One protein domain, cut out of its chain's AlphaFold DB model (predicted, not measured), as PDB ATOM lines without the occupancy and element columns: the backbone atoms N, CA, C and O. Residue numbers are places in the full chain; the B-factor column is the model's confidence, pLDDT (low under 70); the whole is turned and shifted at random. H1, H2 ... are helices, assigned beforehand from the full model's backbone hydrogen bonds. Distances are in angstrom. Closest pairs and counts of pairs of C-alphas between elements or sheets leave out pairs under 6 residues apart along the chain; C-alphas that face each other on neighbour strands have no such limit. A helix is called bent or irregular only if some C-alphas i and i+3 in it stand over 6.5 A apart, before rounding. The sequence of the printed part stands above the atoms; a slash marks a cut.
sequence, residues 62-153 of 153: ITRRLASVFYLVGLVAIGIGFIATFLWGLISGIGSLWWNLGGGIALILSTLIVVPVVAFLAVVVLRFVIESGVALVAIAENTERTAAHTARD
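Overview. This is residues 62 to 153 of the 153 residues of an uncharacterized protein of Microbacterium hominis (UniProt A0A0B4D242). A long helical hairpin: H2, the longer helix, folds back side by side with H1 after a tight turn, and its far end, residues 139 to 150, sticks out beyond H1 together with residues 151 to 153. The printed part has 92 residues with two named helices, H1 then H2, and no named strand; the class is all helix. The whole is extended, a rod spanning 80 by 19 by 12 A, with a radius of gyration of the C-alphas of 22.2 A.

Arrangement. H2, residues 101 to 150, and H1, residues 62 to 96, form a helical hairpin and touch, with 43 pairs of C-alphas within 8 A. The closest C-alphas are those of Gly 93 and Gly 104, 4.4 A apart. They run opposite ways at a shallow tilt of 10 degrees. H2 has a kink of 29 degrees near residue 112; it is neither bent nor irregular, but only just: C-alphas 112 and 115 are 6.4 A apart. Of the O i to N i+4 pairs, 45 of 46 in H2 and 30 of 31 in H1 are within hydrogen-bond range.

Along the chain. H2 measures 72.9 A from C-alpha 101 at (-34.173, -11.868, 44.578) to C-alpha 150 at (-45.232, -44.840, -19.496). H1 measures 50.9 A and begins at C-alpha 62, (-26.377, -39.442, -2.346).

Size, cuts and confidence. The C-alphas farthest apart, of Trp 98 and Asp 153, are 80.6 A apart. The printed part has no cut, and the link from H1 to H2 is tight. Residues 62 to 65 and 151 to 153 have pLDDT under 70.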
ATOM      1  N   ILE A  62     -27.046 -40.755  -2.448       54.09
ATOM      2  CA  ILE A  62     -26.377 -39.442  -2.346       54.09
ATOM      3  C   ILE A  62     -27.278 -38.419  -1.629       54.09
ATOM      4  O   ILE A  62     -26.802 -37.665  -0.782       54.09
ATOM      5  N   THR A  63     -28.587 -38.481  -1.874       56.84
ATOM      6  CA  THR A  63     -29.624 -37.657  -1.243       56.84
ATOM      7  C   THR A  63     -29.673 -37.827   0.281       56.84
ATOM      8  O   THR A  63     -29.781 -36.852   1.024       56.84
ATOM      9  N   ARG A  64     -29.506 -39.059   0.776       63.22
ATOM     10  CA  ARG A  64     -29.510 -39.372   2.215       63.22
ATOM     11  C   ARG A  64     -28.207 -38.947   2.898       63.22
ATOM     12  O   ARG A  64     -28.210 -38.565   4.062       63.22
ATOM     13  N   ARG A  65     -27.094 -38.961   2.160       64.81
ATOM     14  CA  ARG A  65     -25.773 -38.540   2.653       64.81
ATOM     15  C   ARG A  65     -25.662 -37.025   2.841       64.81
ATOM     16  O   ARG A  65     -24.903 -36.575   3.689       64.81
ATOM     17  N   LEU A  66     -26.410 -36.238   2.071       70.19
ATOM     18  CA  LEU A  66     -26.480 -34.789   2.256       70.19
ATOM     19  C   LEU A  66     -27.309 -34.425   3.502       70.19
ATOM     20  O   LEU A  66     -26.925 -33.549   4.275       70.19
ATOM     21  N   ALA A  67     -28.399 -35.158   3.746       80.56
ATOM     22  CA  ALA A  67     -29.260 -34.985   4.914       80.56
ATOM     23  C   ALA A  67     -28.525 -35.180   6.256       80.56
ATOM     24  O   ALA A  67     -28.763 -34.412   7.187       80.56
ATOM     25  N   SER A  68     -27.591 -36.138   6.363       76.69
ATOM     26  CA  SER A  68     -26.800 -36.317   7.595       76.69
ATOM     27  C   SER A  68     -25.880 -35.140   7.897       76.69
ATOM     28  O   SER A  68     -25.705 -34.801   9.064       76.69
ATOM     29  N   VAL A  69     -25.307 -34.491   6.877       83.50
ATOM     30  CA  VAL A  69     -24.460 -33.306   7.083       83.50
ATOM     31  C   VAL A  69     -25.294 -32.156   7.639       83.50
ATOM     32  O   VAL A  69     -24.898 -31.537   8.624       83.50
ATOM     33  N   PHE A  70     -26.475 -31.908   7.065       86.69
ATOM     34  CA  PHE A  70     -27.390 -30.888   7.577       86.69
ATOM     35  C   PHE A  70     -27.879 -31.201   8.993       86.69
ATOM     36  O   PHE A  70     -27.928 -30.298   9.826       86.69
ATOM     37  N   TYR A  71     -28.174 -32.468   9.289       86.75
ATOM     38  CA  TYR A  71     -28.530 -32.891  10.640       86.75
ATOM     39  C   TYR A  71     -27.389 -32.643  11.633       86.75
ATOM     40  O   TYR A  71     -27.613 -32.047  12.681       86.75
ATOM     41  N   LEU A  72     -26.156 -33.024  11.288       87.44
ATOM     42  CA  LEU A  72     -24.990 -32.818  12.145       87.44
ATOM     43  C   LEU A  72     -24.738 -31.329  12.409       87.44
ATOM     44  O   LEU A  72     -24.564 -30.932  13.558       87.44
ATOM     45  N   VAL A  73     -24.744 -30.499  11.364       89.88
ATOM     46  CA  VAL A  73     -24.556 -29.047  11.502       89.88
ATOM     47  C   VAL A  73     -25.678 -28.435  12.342       89.88
ATOM     48  O   VAL A  73     -25.400 -27.641  13.239       89.88
ATOM     49  N   GLY A  74     -26.931 -28.832  12.102       92.19
ATOM     50  CA  GLY A  74     -28.078 -28.389  12.891       92.19
ATOM     51  C   GLY A  74     -27.963 -28.791  14.360       92.19
ATOM     52  O   GLY A  74     -28.181 -27.964  15.242       92.19
ATOM     53  N   LEU A  75     -27.543 -30.025  14.637       92.62
ATOM     54  CA  LEU A  75     -27.351 -30.521  15.994       92.62
ATOM     55  C   LEU A  75     -26.236 -29.763  16.723       92.62
ATOM     56  O   LEU A  75     -26.411 -29.376  17.877       92.62
ATOM     57  N   VAL A  76     -25.116 -29.496  16.046       94.44
ATOM     58  CA  VAL A  76     -24.020 -28.684  16.594       94.44
ATOM     59  C   VAL A  76     -24.495 -27.258  16.881       94.44
ATOM     60  O   VAL A  76     -24.220 -26.735  17.959       94.44
ATOM     61  N   ALA A  77     -25.248 -26.640  15.969       96.94
ATOM     62  CA  ALA A  77     -25.799 -25.301  16.170       96.94
ATOM     63  C   ALA A  77     -26.760 -25.247  17.370       96.94
ATOM     64  O   ALA A  77     -26.652 -24.342  18.199       96.94
ATOM     65  N   ILE A  78     -27.647 -26.239  17.512       96.56
ATOM     66  CA  ILE A  78     -28.539 -26.367  18.673       96.56
ATOM     67  C   ILE A  78     -27.728 -26.572  19.954       96.56
ATOM     68  O   ILE A  78     -28.018 -25.928  20.955       96.56
ATOM     69  N   GLY A  79     -26.694 -27.417  19.930       95.81
ATOM     70  CA  GLY A  79     -25.822 -27.657  21.080       95.81
ATOM     71  C   GLY A  79     -25.095 -26.393  21.545       95.81
ATOM     72  O   GLY A  79     -25.110 -26.072  22.732       95.81
ATOM     73  N   ILE A  80     -24.519 -25.628  20.613       97.44
ATOM     74  CA  ILE A  80     -23.878 -24.338  20.913       97.44
ATOM     75  C   ILE A  80     -24.910 -23.349  21.465       97.44
ATOM     76  O   ILE A  80     -24.664 -22.719  22.494       97.44
ATOM     77  N   GLY A  81     -26.074 -23.237  20.819       97.88
ATOM     78  CA  GLY A  81     -27.169 -22.375  21.261       97.88
ATOM     79  C   GLY A  81     -27.653 -22.728  22.667       97.88
ATOM     80  O   GLY A  81     -27.787 -21.843  23.509       97.88
ATOM     81  N   PHE A  82     -27.836 -24.015  22.958       98.12
ATOM     82  CA  PHE A  82     -28.179 -24.514  24.284       98.12
ATOM     83  C   PHE A  82     -27.142 -24.079  25.320       98.12
ATOM     84  O   PHE A  82     -27.509 -23.414  26.282       98.12
ATOM     85  N   ILE A  83     -25.856 -24.380  25.106       98.00
ATOM     86  CA  ILE A  83     -24.790 -24.038  26.061       98.00
ATOM     87  C   ILE A  83     -24.733 -22.524  26.289       98.00
ATOM     88  O   ILE A  83     -24.719 -22.077  27.434       98.00
ATOM     89  N   ALA A  84     -24.746 -21.729  25.216       98.25
ATOM     90  CA  ALA A  84     -24.669 -20.275  25.309       98.25
ATOM     91  C   ALA A  84     -25.855 -19.697  26.096       98.25
ATOM     92  O   ALA A  84     -25.657 -18.924  27.031       98.25
ATOM     93  N   THR A  85     -27.079 -20.114  25.764       98.25
ATOM     94  CA  THR A  85     -28.303 -19.589  26.389       98.25
ATOM     95  C   THR A  85     -28.452 -20.079  27.827       98.25
ATOM     96  O   THR A  85     -28.849 -19.313  28.702       98.25
ATOM     97  N   PHE A  86     -28.092 -21.336  28.097       98.44
ATOM     98  CA  PHE A  86     -28.162 -21.935  29.426       98.44
ATOM     99  C   PHE A  86     -27.171 -21.276  30.390       98.44
ATOM    100  O   PHE A  86     -27.559 -20.834  31.472       98.44
ATOM    101  N   LEU A  87     -25.900 -21.145  29.988       98.38
ATOM    102  CA  LEU A  87     -24.882 -20.492  30.813       98.38
ATOM    103  C   LEU A  87     -25.202 -19.012  31.015       98.38
ATOM    104  O   LEU A  87     -25.133 -18.521  32.141       98.38
ATOM    105  N   TRP A  88     -25.600 -18.310  29.953       98.31
ATOM    106  CA  TRP A  88     -25.990 -16.907  30.049       98.31
ATOM    107  C   TRP A  88     -27.184 -16.703  30.987       98.31
ATOM    108  O   TRP A  88     -27.148 -15.809  31.836       98.31
ATOM    109  N   GLY A  89     -28.220 -17.538  30.871       98.06
ATOM    110  CA  GLY A  89     -29.404 -17.485  31.728       98.06
ATOM    111  C   GLY A  89     -29.065 -17.719  33.198       98.06
ATOM    112  O   GLY A  89     -29.526 -16.974  34.062       98.06
ATOM    113  N   LEU A  90     -28.182 -18.681  33.485       98.38
ATOM    114  CA  LEU A  90     -27.756 -18.978  34.851       98.38
ATOM    115  C   LEU A  90     -26.907 -17.846  35.449       98.38
ATOM    116  O   LEU A  90     -27.185 -17.402  36.561       98.38
ATOM    117  N   ILE A  91     -25.920 -17.337  34.705       98.31
ATOM    118  CA  ILE A  91     -25.071 -16.211  35.134       98.31
ATOM    119  C   ILE A  91     -25.927 -14.965  35.385       98.31
ATOM    120  O   ILE A  91     -25.783 -14.313  36.418       98.31
ATOM    121  N   SER A  92     -26.851 -14.661  34.472       97.81
ATOM    122  CA  SER A  92     -27.761 -13.516  34.593       97.81
ATOM    123  C   SER A  92     -28.706 -13.669  35.784       97.81
ATOM    124  O   SER A  92     -28.914 -12.718  36.536       97.81
ATOM    125  N   GLY A  93     -29.245 -14.872  35.994       97.88
ATOM    126  CA  GLY A  93     -30.093 -15.191  37.138       97.88
ATOM    127  C   GLY A  93     -29.361 -15.004  38.468       97.88
ATOM    128  O   GLY A  93     -29.858 -14.294  39.340       97.88
ATOM    129  N   ILE A  94     -28.144 -15.548  38.595       98.00
ATOM    130  CA  ILE A  94     -27.290 -15.384  39.784       98.00
ATOM    131  C   ILE A  94     -26.942 -13.909  40.010       98.00
ATOM    132  O   ILE A  94     -27.076 -13.412  41.126       98.00
ATOM    133  N   GLY A  95     -26.555 -13.181  38.961       97.69
ATOM    134  CA  GLY A  95     -26.270 -11.747  39.051       97.69
ATOM    135  C   GLY A  95     -27.486 -10.912  39.472       97.69
ATOM    136  O   GLY A  95     -27.335  -9.851  40.076       97.69
ATOM    137  N   SER A  96     -28.701 -11.395  39.199       97.62
ATOM    138  CA  SER A  96     -29.946 -10.722  39.570       97.62
ATOM    139  C   SER A  96     -30.319 -10.876  41.048       97.62
ATOM    140  O   SER A  96     -30.974  -9.986  41.592       97.62
ATOM    141  N   LEU A  97     -29.836 -11.918  41.742       97.44
ATOM    142  CA  LEU A  97     -30.170 -12.173  43.154       97.44
ATOM    143  C   LEU A  97     -29.862 -10.982  44.078       97.44
ATOM    144  O   LEU A  97     -30.568 -10.783  45.063       97.44
ATOM    145  N   TRP A  98     -28.831 -10.192  43.760       93.31
ATOM    146  CA  TRP A  98     -28.363  -9.093  44.612       93.31
ATOM    147  C   TRP A  98     -29.325  -7.896  44.688       93.31
ATOM    148  O   TRP A  98     -29.351  -7.179  45.683       93.31
ATOM    149  N   TRP A  99     -30.114  -7.669  43.640       94.88
ATOM    150  CA  TRP A  99     -30.954  -6.474  43.480       94.88
ATOM    151  C   TRP A  99     -32.416  -6.810  43.180       94.88
ATOM    152  O   TRP A  99     -33.290  -5.965  43.357       94.88
ATOM    153  N   ASN A 100     -32.705  -8.050  42.779       97.12
ATOM    154  CA  ASN A 100     -34.053  -8.573  42.615       97.12
ATOM    155  C   ASN A 100     -34.070 -10.088  42.876       97.12
ATOM    156  O   ASN A 100     -33.995 -10.900  41.953       97.12
ATOM    157  N   LEU A 101     -34.193 -10.467  44.151       97.00
ATOM    158  CA  LEU A 101     -34.173 -11.868  44.578       97.00
ATOM    159  C   LEU A 101     -35.237 -12.717  43.859       97.00
ATOM    160  O   LEU A 101     -34.928 -13.791  43.348       97.00
ATOM    161  N   GLY A 102     -36.476 -12.220  43.778       97.88
ATOM    162  CA  GLY A 102     -37.577 -12.934  43.126       97.88
ATOM    163  C   GLY A 102     -37.355 -13.114  41.623       97.88
ATOM    164  O   GLY A 102     -37.525 -14.214  41.102       97.88
ATOM    165  N   GLY A 103     -36.914 -12.057  40.938       97.50
ATOM    166  CA  GLY A 103     -36.590 -12.094  39.512       97.50
ATOM    167  C   GLY A 103     -35.424 -13.030  39.201       97.50
ATOM    168  O   GLY A 103     -35.509 -13.820  38.263       97.50
ATOM    169  N   GLY A 104     -34.373 -13.003  40.020       98.31
ATOM    170  CA  GLY A 104     -33.222 -13.883  39.863       98.31
ATOM    171  C   GLY A 104     -33.562 -15.360  40.068       98.31
ATOM    172  O   GLY A 104     -33.206 -16.184  39.226       98.31
ATOM    173  N   ILE A 105     -34.329 -15.702  41.112       98.25
ATOM    174  CA  ILE A 105     -34.821 -17.078  41.323       98.25
ATOM    175  C   ILE A 105     -35.695 -17.525  40.144       98.25
ATOM    176  O   ILE A 105     -35.493 -18.617  39.614       98.25
ATOM    177  N   ALA A 106     -36.634 -16.683  39.698       98.19
ATOM    178  CA  ALA A 106     -37.498 -17.000  38.563       98.19
ATOM    179  C   ALA A 106     -36.696 -17.233  37.271       98.19
ATOM    180  O   ALA A 106     -36.985 -18.176  36.537       98.19
ATOM    181  N   LEU A 107     -35.659 -16.429  37.012       98.06
ATOM    182  CA  LEU A 107     -34.770 -16.601  35.860       98.06
ATOM    183  C   LEU A 107     -33.979 -17.907  35.920       98.06
ATOM    184  O   LEU A 107     -33.883 -18.600  34.909       98.06
ATOM    185  N   ILE A 108     -33.436 -18.255  37.089       98.50
ATOM    186  CA  ILE A 108     -32.699 -19.508  37.289       98.50
ATOM    187  C   ILE A 108     -33.623 -20.698  37.022       98.50
ATOM    188  O   ILE A 108     -33.301 -21.547  36.191       98.50
ATOM    189  N   LEU A 109     -34.792 -20.736  37.668       98.56
ATOM    190  CA  LEU A 109     -35.755 -21.831  37.512       98.56
ATOM    191  C   LEU A 109     -36.279 -21.935  36.077       98.56
ATOM    192  O   LEU A 109     -36.352 -23.031  35.525       98.56
ATOM    193  N   SER A 110     -36.583 -20.797  35.449       98.12
ATOM    194  CA  SER A 110     -36.982 -20.751  34.042       98.12
ATOM    195  C   SER A 110     -35.870 -21.284  33.140       98.12
ATOM    196  O   SER A 110     -36.123 -22.142  32.301       98.12
ATOM    197  N   THR A 111     -34.617 -20.876  33.356       98.50
ATOM    198  CA  THR A 111     -33.475 -21.356  32.562       98.50
ATOM    199  C   THR A 111     -33.289 -22.870  32.703       98.50
ATOM    200  O   THR A 111     -33.131 -23.559  31.699       98.50
ATOM    201  N   LEU A 112     -33.369 -23.402  33.926       98.50
ATOM    202  CA  LEU A 112     -33.212 -24.832  34.223       98.50
ATOM    203  C   LEU A 112     -34.265 -25.726  33.559       98.50
ATOM    204  O   LEU A 112     -33.974 -26.886  33.285       98.50
ATOM    205  N   ILE A 113     -35.469 -25.211  33.312       98.19
ATOM    206  CA  ILE A 113     -36.587 -26.000  32.780       98.19
ATOM    207  C   ILE A 113     -36.822 -25.685  31.303       98.19
ATOM    208  O   ILE A 113     -36.841 -26.580  30.459       98.19
ATOM    209  N   VAL A 114     -36.982 -24.407  30.968       98.31
ATOM    210  CA  VAL A 114     -37.400 -23.961  29.635       98.31
ATOM    211  C   VAL A 114     -36.295 -24.184  28.610       98.31
ATOM    212  O   VAL A 114     -36.584 -24.664  27.520       98.31
ATOM    213  N   VAL A 115     -35.032 -23.889  28.935       98.38
ATOM    214  CA  VAL A 115     -33.939 -24.005  27.954       98.38
ATOM    215  C   VAL A 115     -33.718 -25.462  27.515       98.38
ATOM    216  O   VAL A 115     -33.679 -25.689  26.303       98.38
ATOM    217  N   PRO A 116     -33.656 -26.470  28.414       97.81
ATOM    218  CA  PRO A 116     -33.609 -27.874  27.997       97.81
ATOM    219  C   PRO A 116     -34.822 -28.316  27.178       97.81
ATOM    220  O   PRO A 116     -34.655 -29.001  26.171       97.81
ATOM    221  N   VAL A 117     -36.036 -27.904  27.563       98.50
ATOM    222  CA  VAL A 117     -37.264 -28.258  26.829       98.50
ATOM    223  C   VAL A 117     -37.250 -27.666  25.420       98.50
ATOM    224  O   VAL A 117     -37.534 -28.368  24.453       98.50
ATOM    225  N   VAL A 118     -36.871 -26.396  25.277       98.38
ATOM    226  CA  VAL A 118     -36.768 -25.727  23.973       98.38
ATOM    227  C   VAL A 118     -35.679 -26.364  23.112       98.38
ATOM    228  O   VAL A 118     -35.909 -26.599  21.929       98.38
ATOM    229  N   ALA A 119     -34.517 -26.696  23.682       96.69
ATOM    230  CA  ALA A 119     -33.453 -27.378  22.950       96.69
ATOM    231  C   ALA A 119     -33.884 -28.777  22.481       96.69
ATOM    232  O   ALA A 119     -33.646 -29.138  21.330       96.69
ATOM    233  N   PHE A 120     -34.577 -29.538  23.331       95.88
ATOM    234  CA  PHE A 120     -35.152 -30.828  22.955       95.88
ATOM    235  C   PHE A 120     -36.153 -30.687  21.801       95.88
ATOM    236  O   PHE A 120     -36.043 -31.395  20.799       95.88
ATOM    237  N   LEU A 121     -37.083 -29.731  21.892       97.44
ATOM    238  CA  LEU A 121     -38.028 -29.448  20.809       97.44
ATOM    239  C   LEU A 121     -37.313 -29.032  19.519       97.44
ATOM    240  O   LEU A 121     -37.710 -29.473  18.442       97.44
ATOM    241  N   ALA A 122     -36.240 -28.246  19.606       96.06
ATOM    242  CA  ALA A 122     -35.443 -27.870  18.443       96.06
ATOM    243  C   ALA A 122     -34.824 -29.095  17.748       96.06
ATOM    244  O   ALA A 122     -34.842 -29.164  16.520       96.06
ATOM    245  N   VAL A 123     -34.336 -30.089  18.504       94.75
ATOM    246  CA  VAL A 123     -33.823 -31.352  17.938       94.75
ATOM    247  C   VAL A 123     -34.938 -32.151  17.258       94.75
ATOM    248  O   VAL A 123     -34.748 -32.642  16.145       94.75
ATOM    249  N   VAL A 124     -36.116 -32.250  17.882       93.75
ATOM    250  CA  VAL A 124     -37.279 -32.936  17.291       93.75
ATOM    251  C   VAL A 124     -37.702 -32.271  15.979       93.75
ATOM    252  O   VAL A 124     -37.901 -32.954  14.975       93.75
ATOM    253  N   VAL A 125     -37.787 -30.939  15.958       93.62
ATOM    254  CA  VAL A 125     -38.118 -30.175  14.747       93.62
ATOM    255  C   VAL A 125     -37.049 -30.360  13.675       93.62
ATOM    256  O   VAL A 125     -37.394 -30.597  12.520       93.62
ATOM    257  N   LEU A 126     -35.764 -30.310  14.037       92.00
ATOM    258  CA  LEU A 126     -34.670 -30.561  13.100       92.00
ATOM    259  C   LEU A 126     -34.821 -31.936  12.440       92.00
ATOM    260  O   LEU A 126     -34.745 -32.039  11.218       92.00
ATOM    261  N   ARG A 127     -35.092 -32.980  13.230       91.00
ATOM    262  CA  ARG A 127     -35.322 -34.332  12.712       91.00
ATOM    263  C   ARG A 127     -36.502 -34.369  11.743       91.00
ATOM    264  O   ARG A 127     -36.350 -34.850  10.624       91.00
ATOM    265  N   PHE A 128     -37.636 -33.803  12.146       90.69
ATOM    266  CA  PHE A 128     -38.839 -33.750  11.320       90.69
ATOM    267  C   PHE A 128     -38.598 -33.029   9.985       90.69
ATOM    268  O   PHE A 128     -39.020 -33.514   8.935       90.69
ATOM    269  N   VAL A 129     -37.887 -31.898   9.996       89.50
ATOM    270  CA  VAL A 129     -37.567 -31.126   8.785       89.50
ATOM    271  C   VAL A 129     -36.669 -31.925   7.839       89.50
ATOM    272  O   VAL A 129     -36.933 -31.965   6.636       89.50
ATOM    273  N   ILE A 130     -35.635 -32.588   8.364       89.75
ATOM    274  CA  ILE A 130     -34.723 -33.396   7.546       89.75
ATOM    275  C   ILE A 130     -35.447 -34.611   6.952       89.75
ATOM    276  O   ILE A 130     -35.331 -34.857   5.751       89.75
ATOM    277  N   GLU A 131     -36.225 -35.344   7.755       87.88
ATOM    278  CA  GLU A 131     -37.024 -36.484   7.288       87.88
ATOM    279  C   GLU A 131     -38.040 -36.056   6.219       87.88
ATOM    280  O   GLU A 131     -38.147 -36.706   5.178       87.88
ATOM    281  N   SER A 132     -38.711 -34.919   6.419       88.00
ATOM    282  CA  SER A 132     -39.656 -34.354   5.447       88.00
ATOM    283  C   SER A 132     -38.971 -34.000   4.126       88.00
ATOM    284  O   SER A 132     -39.472 -34.348   3.058       88.00
ATOM    285  N   GLY A 133     -37.801 -33.356   4.173       90.56
ATOM    286  CA  GLY A 133     -37.030 -33.023   2.973       90.56
ATOM    287  C   GLY A 133     -36.605 -34.266   2.188       90.56
ATOM    288  O   GLY A 133     -36.784 -34.320   0.972       90.56
ATOM    289  N   VAL A 134     -36.106 -35.296   2.877       87.75
ATOM    290  CA  VAL A 134     -35.726 -36.570   2.243       87.75
ATOM    291  C   VAL A 134     -36.944 -37.274   1.637       87.75
ATOM    292  O   VAL A 134     -36.859 -37.770   0.513       87.75
ATOM    293  N   ALA A 135     -38.081 -37.289   2.339       89.19
ATOM    294  CA  ALA A 135     -39.315 -37.893   1.845       89.19
ATOM    295  C   ALA A 135     -39.824 -37.205   0.568       89.19
ATOM    296  O   ALA A 135     -40.185 -37.885  -0.391       89.19
ATOM    297  N   LEU A 136     -39.790 -35.871   0.513       90.69
ATOM    298  CA  LEU A 136     -40.187 -35.112  -0.675       90.69
ATOM    299  C   LEU A 136     -39.314 -35.437  -1.890       90.69
ATOM    300  O   LEU A 136     -39.840 -35.645  -2.984       90.69
ATOM    301  N   VAL A 137     -37.992 -35.530  -1.708       89.00
ATOM    302  CA  VAL A 137     -37.092 -35.892  -2.814       89.00
ATOM    303  C   VAL A 137     -37.353 -37.322  -3.284       89.00
ATOM    304  O   VAL A 137     -37.437 -37.561  -4.486       89.00
ATOM    305  N   ALA A 138     -37.570 -38.262  -2.362       87.38
ATOM    306  CA  ALA A 138     -37.910 -39.639  -2.715       87.38
ATOM    307  C   ALA A 138     -39.219 -39.735  -3.525       87.38
ATOM    308  O   ALA A 138     -39.307 -40.521  -4.471       87.38
ATOM    309  N   ILE A 139     -40.225 -38.914  -3.201       90.12
ATOM    310  CA  ILE A 139     -41.485 -38.830  -3.956       90.12
ATOM    311  C   ILE A 139     -41.244 -38.287  -5.373       90.12
ATOM    312  O   ILE A 139     -41.788 -38.831  -6.339       90.12
ATOM    313  N   ALA A 140     -40.415 -37.249  -5.516       88.62
ATOM    314  CA  ALA A 140     -40.080 -36.676  -6.820       88.62
ATOM    315  C   ALA A 140     -39.347 -37.691  -7.713       88.62
ATOM    316  O   ALA A 140     -39.753 -37.909  -8.856       88.62
ATOM    317  N   GLU A 141     -38.341 -38.382  -7.167       87.81
ATOM    318  CA  GLU A 141     -37.593 -39.416  -7.892       87.81
ATOM    319  C   GLU A 141     -38.489 -40.590  -8.325       87.81
ATOM    320  O   GLU A 141     -38.327 -41.133  -9.419       87.81
ATOM    321  N   ASN A 142     -39.449 -41.004  -7.489       86.25
ATOM    322  CA  ASN A 142     -40.405 -42.048  -7.869       86.25
ATOM    323  C   ASN A 142     -41.367 -41.591  -8.969       86.25
ATOM    324  O   ASN A 142     -41.646 -42.363  -9.883       86.25
ATOM    325  N   THR A 143     -41.830 -40.340  -8.920       89.81
ATOM    326  CA  THR A 143     -42.730 -39.783  -9.944       89.81
ATOM    327  C   THR A 143     -42.045 -39.726 -11.315       89.81
ATOM    328  O   THR A 143     -42.646 -40.104 -12.322       89.81
ATOM    329  N   GLU A 144     -40.768 -39.333 -11.360       86.69
ATOM    330  CA  GLU A 144     -39.970 -39.308 -12.593       86.69
ATOM    331  C   GLU A 144     -39.797 -40.710 -13.197       86.69
ATOM    332  O   GLU A 144     -39.979 -40.900 -14.403       86.69
ATOM    333  N   ARG A 145     -39.517 -41.721 -12.361       82.44
ATOM    334  CA  ARG A 145     -39.408 -43.114 -12.822       82.44
ATOM    335  C   ARG A 145     -40.714 -43.619 -13.429       82.44
ATOM    336  O   ARG A 145     -40.673 -44.243 -14.486       82.44
ATOM    337  N   THR A 146     -41.862 -43.344 -12.807       84.81
ATOM    338  CA  THR A 146     -43.168 -43.754 -13.349       84.81
ATOM    339  C   THR A 146     -43.446 -43.101 -14.705       84.81
ATOM    340  O   THR A 146     -43.816 -43.801 -15.645       84.81
ATOM    341  N   ALA A 147     -43.185 -41.798 -14.851       79.50
ATOM    342  CA  ALA A 147     -43.357 -41.097 -16.126       79.50
ATOM    343  C   ALA A 147     -42.450 -41.661 -17.238       79.50
ATOM    344  O   ALA A 147     -42.882 -41.820 -18.380       79.50
ATOM    345  N   ALA A 148     -41.207 -42.023 -16.905       78.69
ATOM    346  CA  ALA A 148     -40.257 -42.606 -17.851       78.69
ATOM    347  C   ALA A 148     -40.613 -44.035 -18.307       78.69
ATOM    348  O   ALA A 148     -40.127 -44.468 -19.354       78.69
ATOM    349  N   HIS A 149     -41.417 -44.776 -17.535       75.88
ATOM    350  CA  HIS A 149     -41.930 -46.090 -17.934       75.88
ATOM    351  C   HIS A 149     -43.125 -45.963 -18.884       75.88
ATOM    352  O   HIS A 149     -43.129 -46.618 -19.917       75.88
ATOM    353  N   THR A 150     -44.074 -45.063 -18.610       78.94
ATOM    354  CA  THR A 150     -45.232 -44.840 -19.496       78.94
ATOM    355  C   THR A 150     -44.851 -44.199 -20.835       78.94
ATOM    356  O   THR A 150     -45.545 -44.399 -21.816       78.94
ATOM    357  N   ALA A 151     -43.747 -43.450 -20.909       69.00
ATOM    358  CA  ALA A 151     -43.265 -42.868 -22.168       69.00
ATOM    359  C   ALA A 151     -42.548 -43.870 -23.100       69.00
ATOM    360  O   ALA A 151     -42.167 -43.497 -24.210       69.00
ATOM    361  N   ARG A 152     -42.283 -45.100 -22.636       62.19
ATOM    362  CA  ARG A 152     -41.611 -46.156 -23.415       62.19
ATOM    363  C   ARG A 152     -42.562 -47.237 -23.942       62.19
ATOM    364  O   ARG A 152     -42.109 -48.023 -24.772       62.19
ATOM    365  N   ASP A 153     -43.813 -47.243 -23.486       53.72
ATOM    366  CA  ASP A 153     -44.912 -48.078 -23.992       53.72
ATOM    367  C   ASP A 153     -45.781 -47.279 -24.980       53.72
ATOM    368  O   ASP A 153     -46.279 -47.887 -25.956       53.72
TER     369      ASP A 153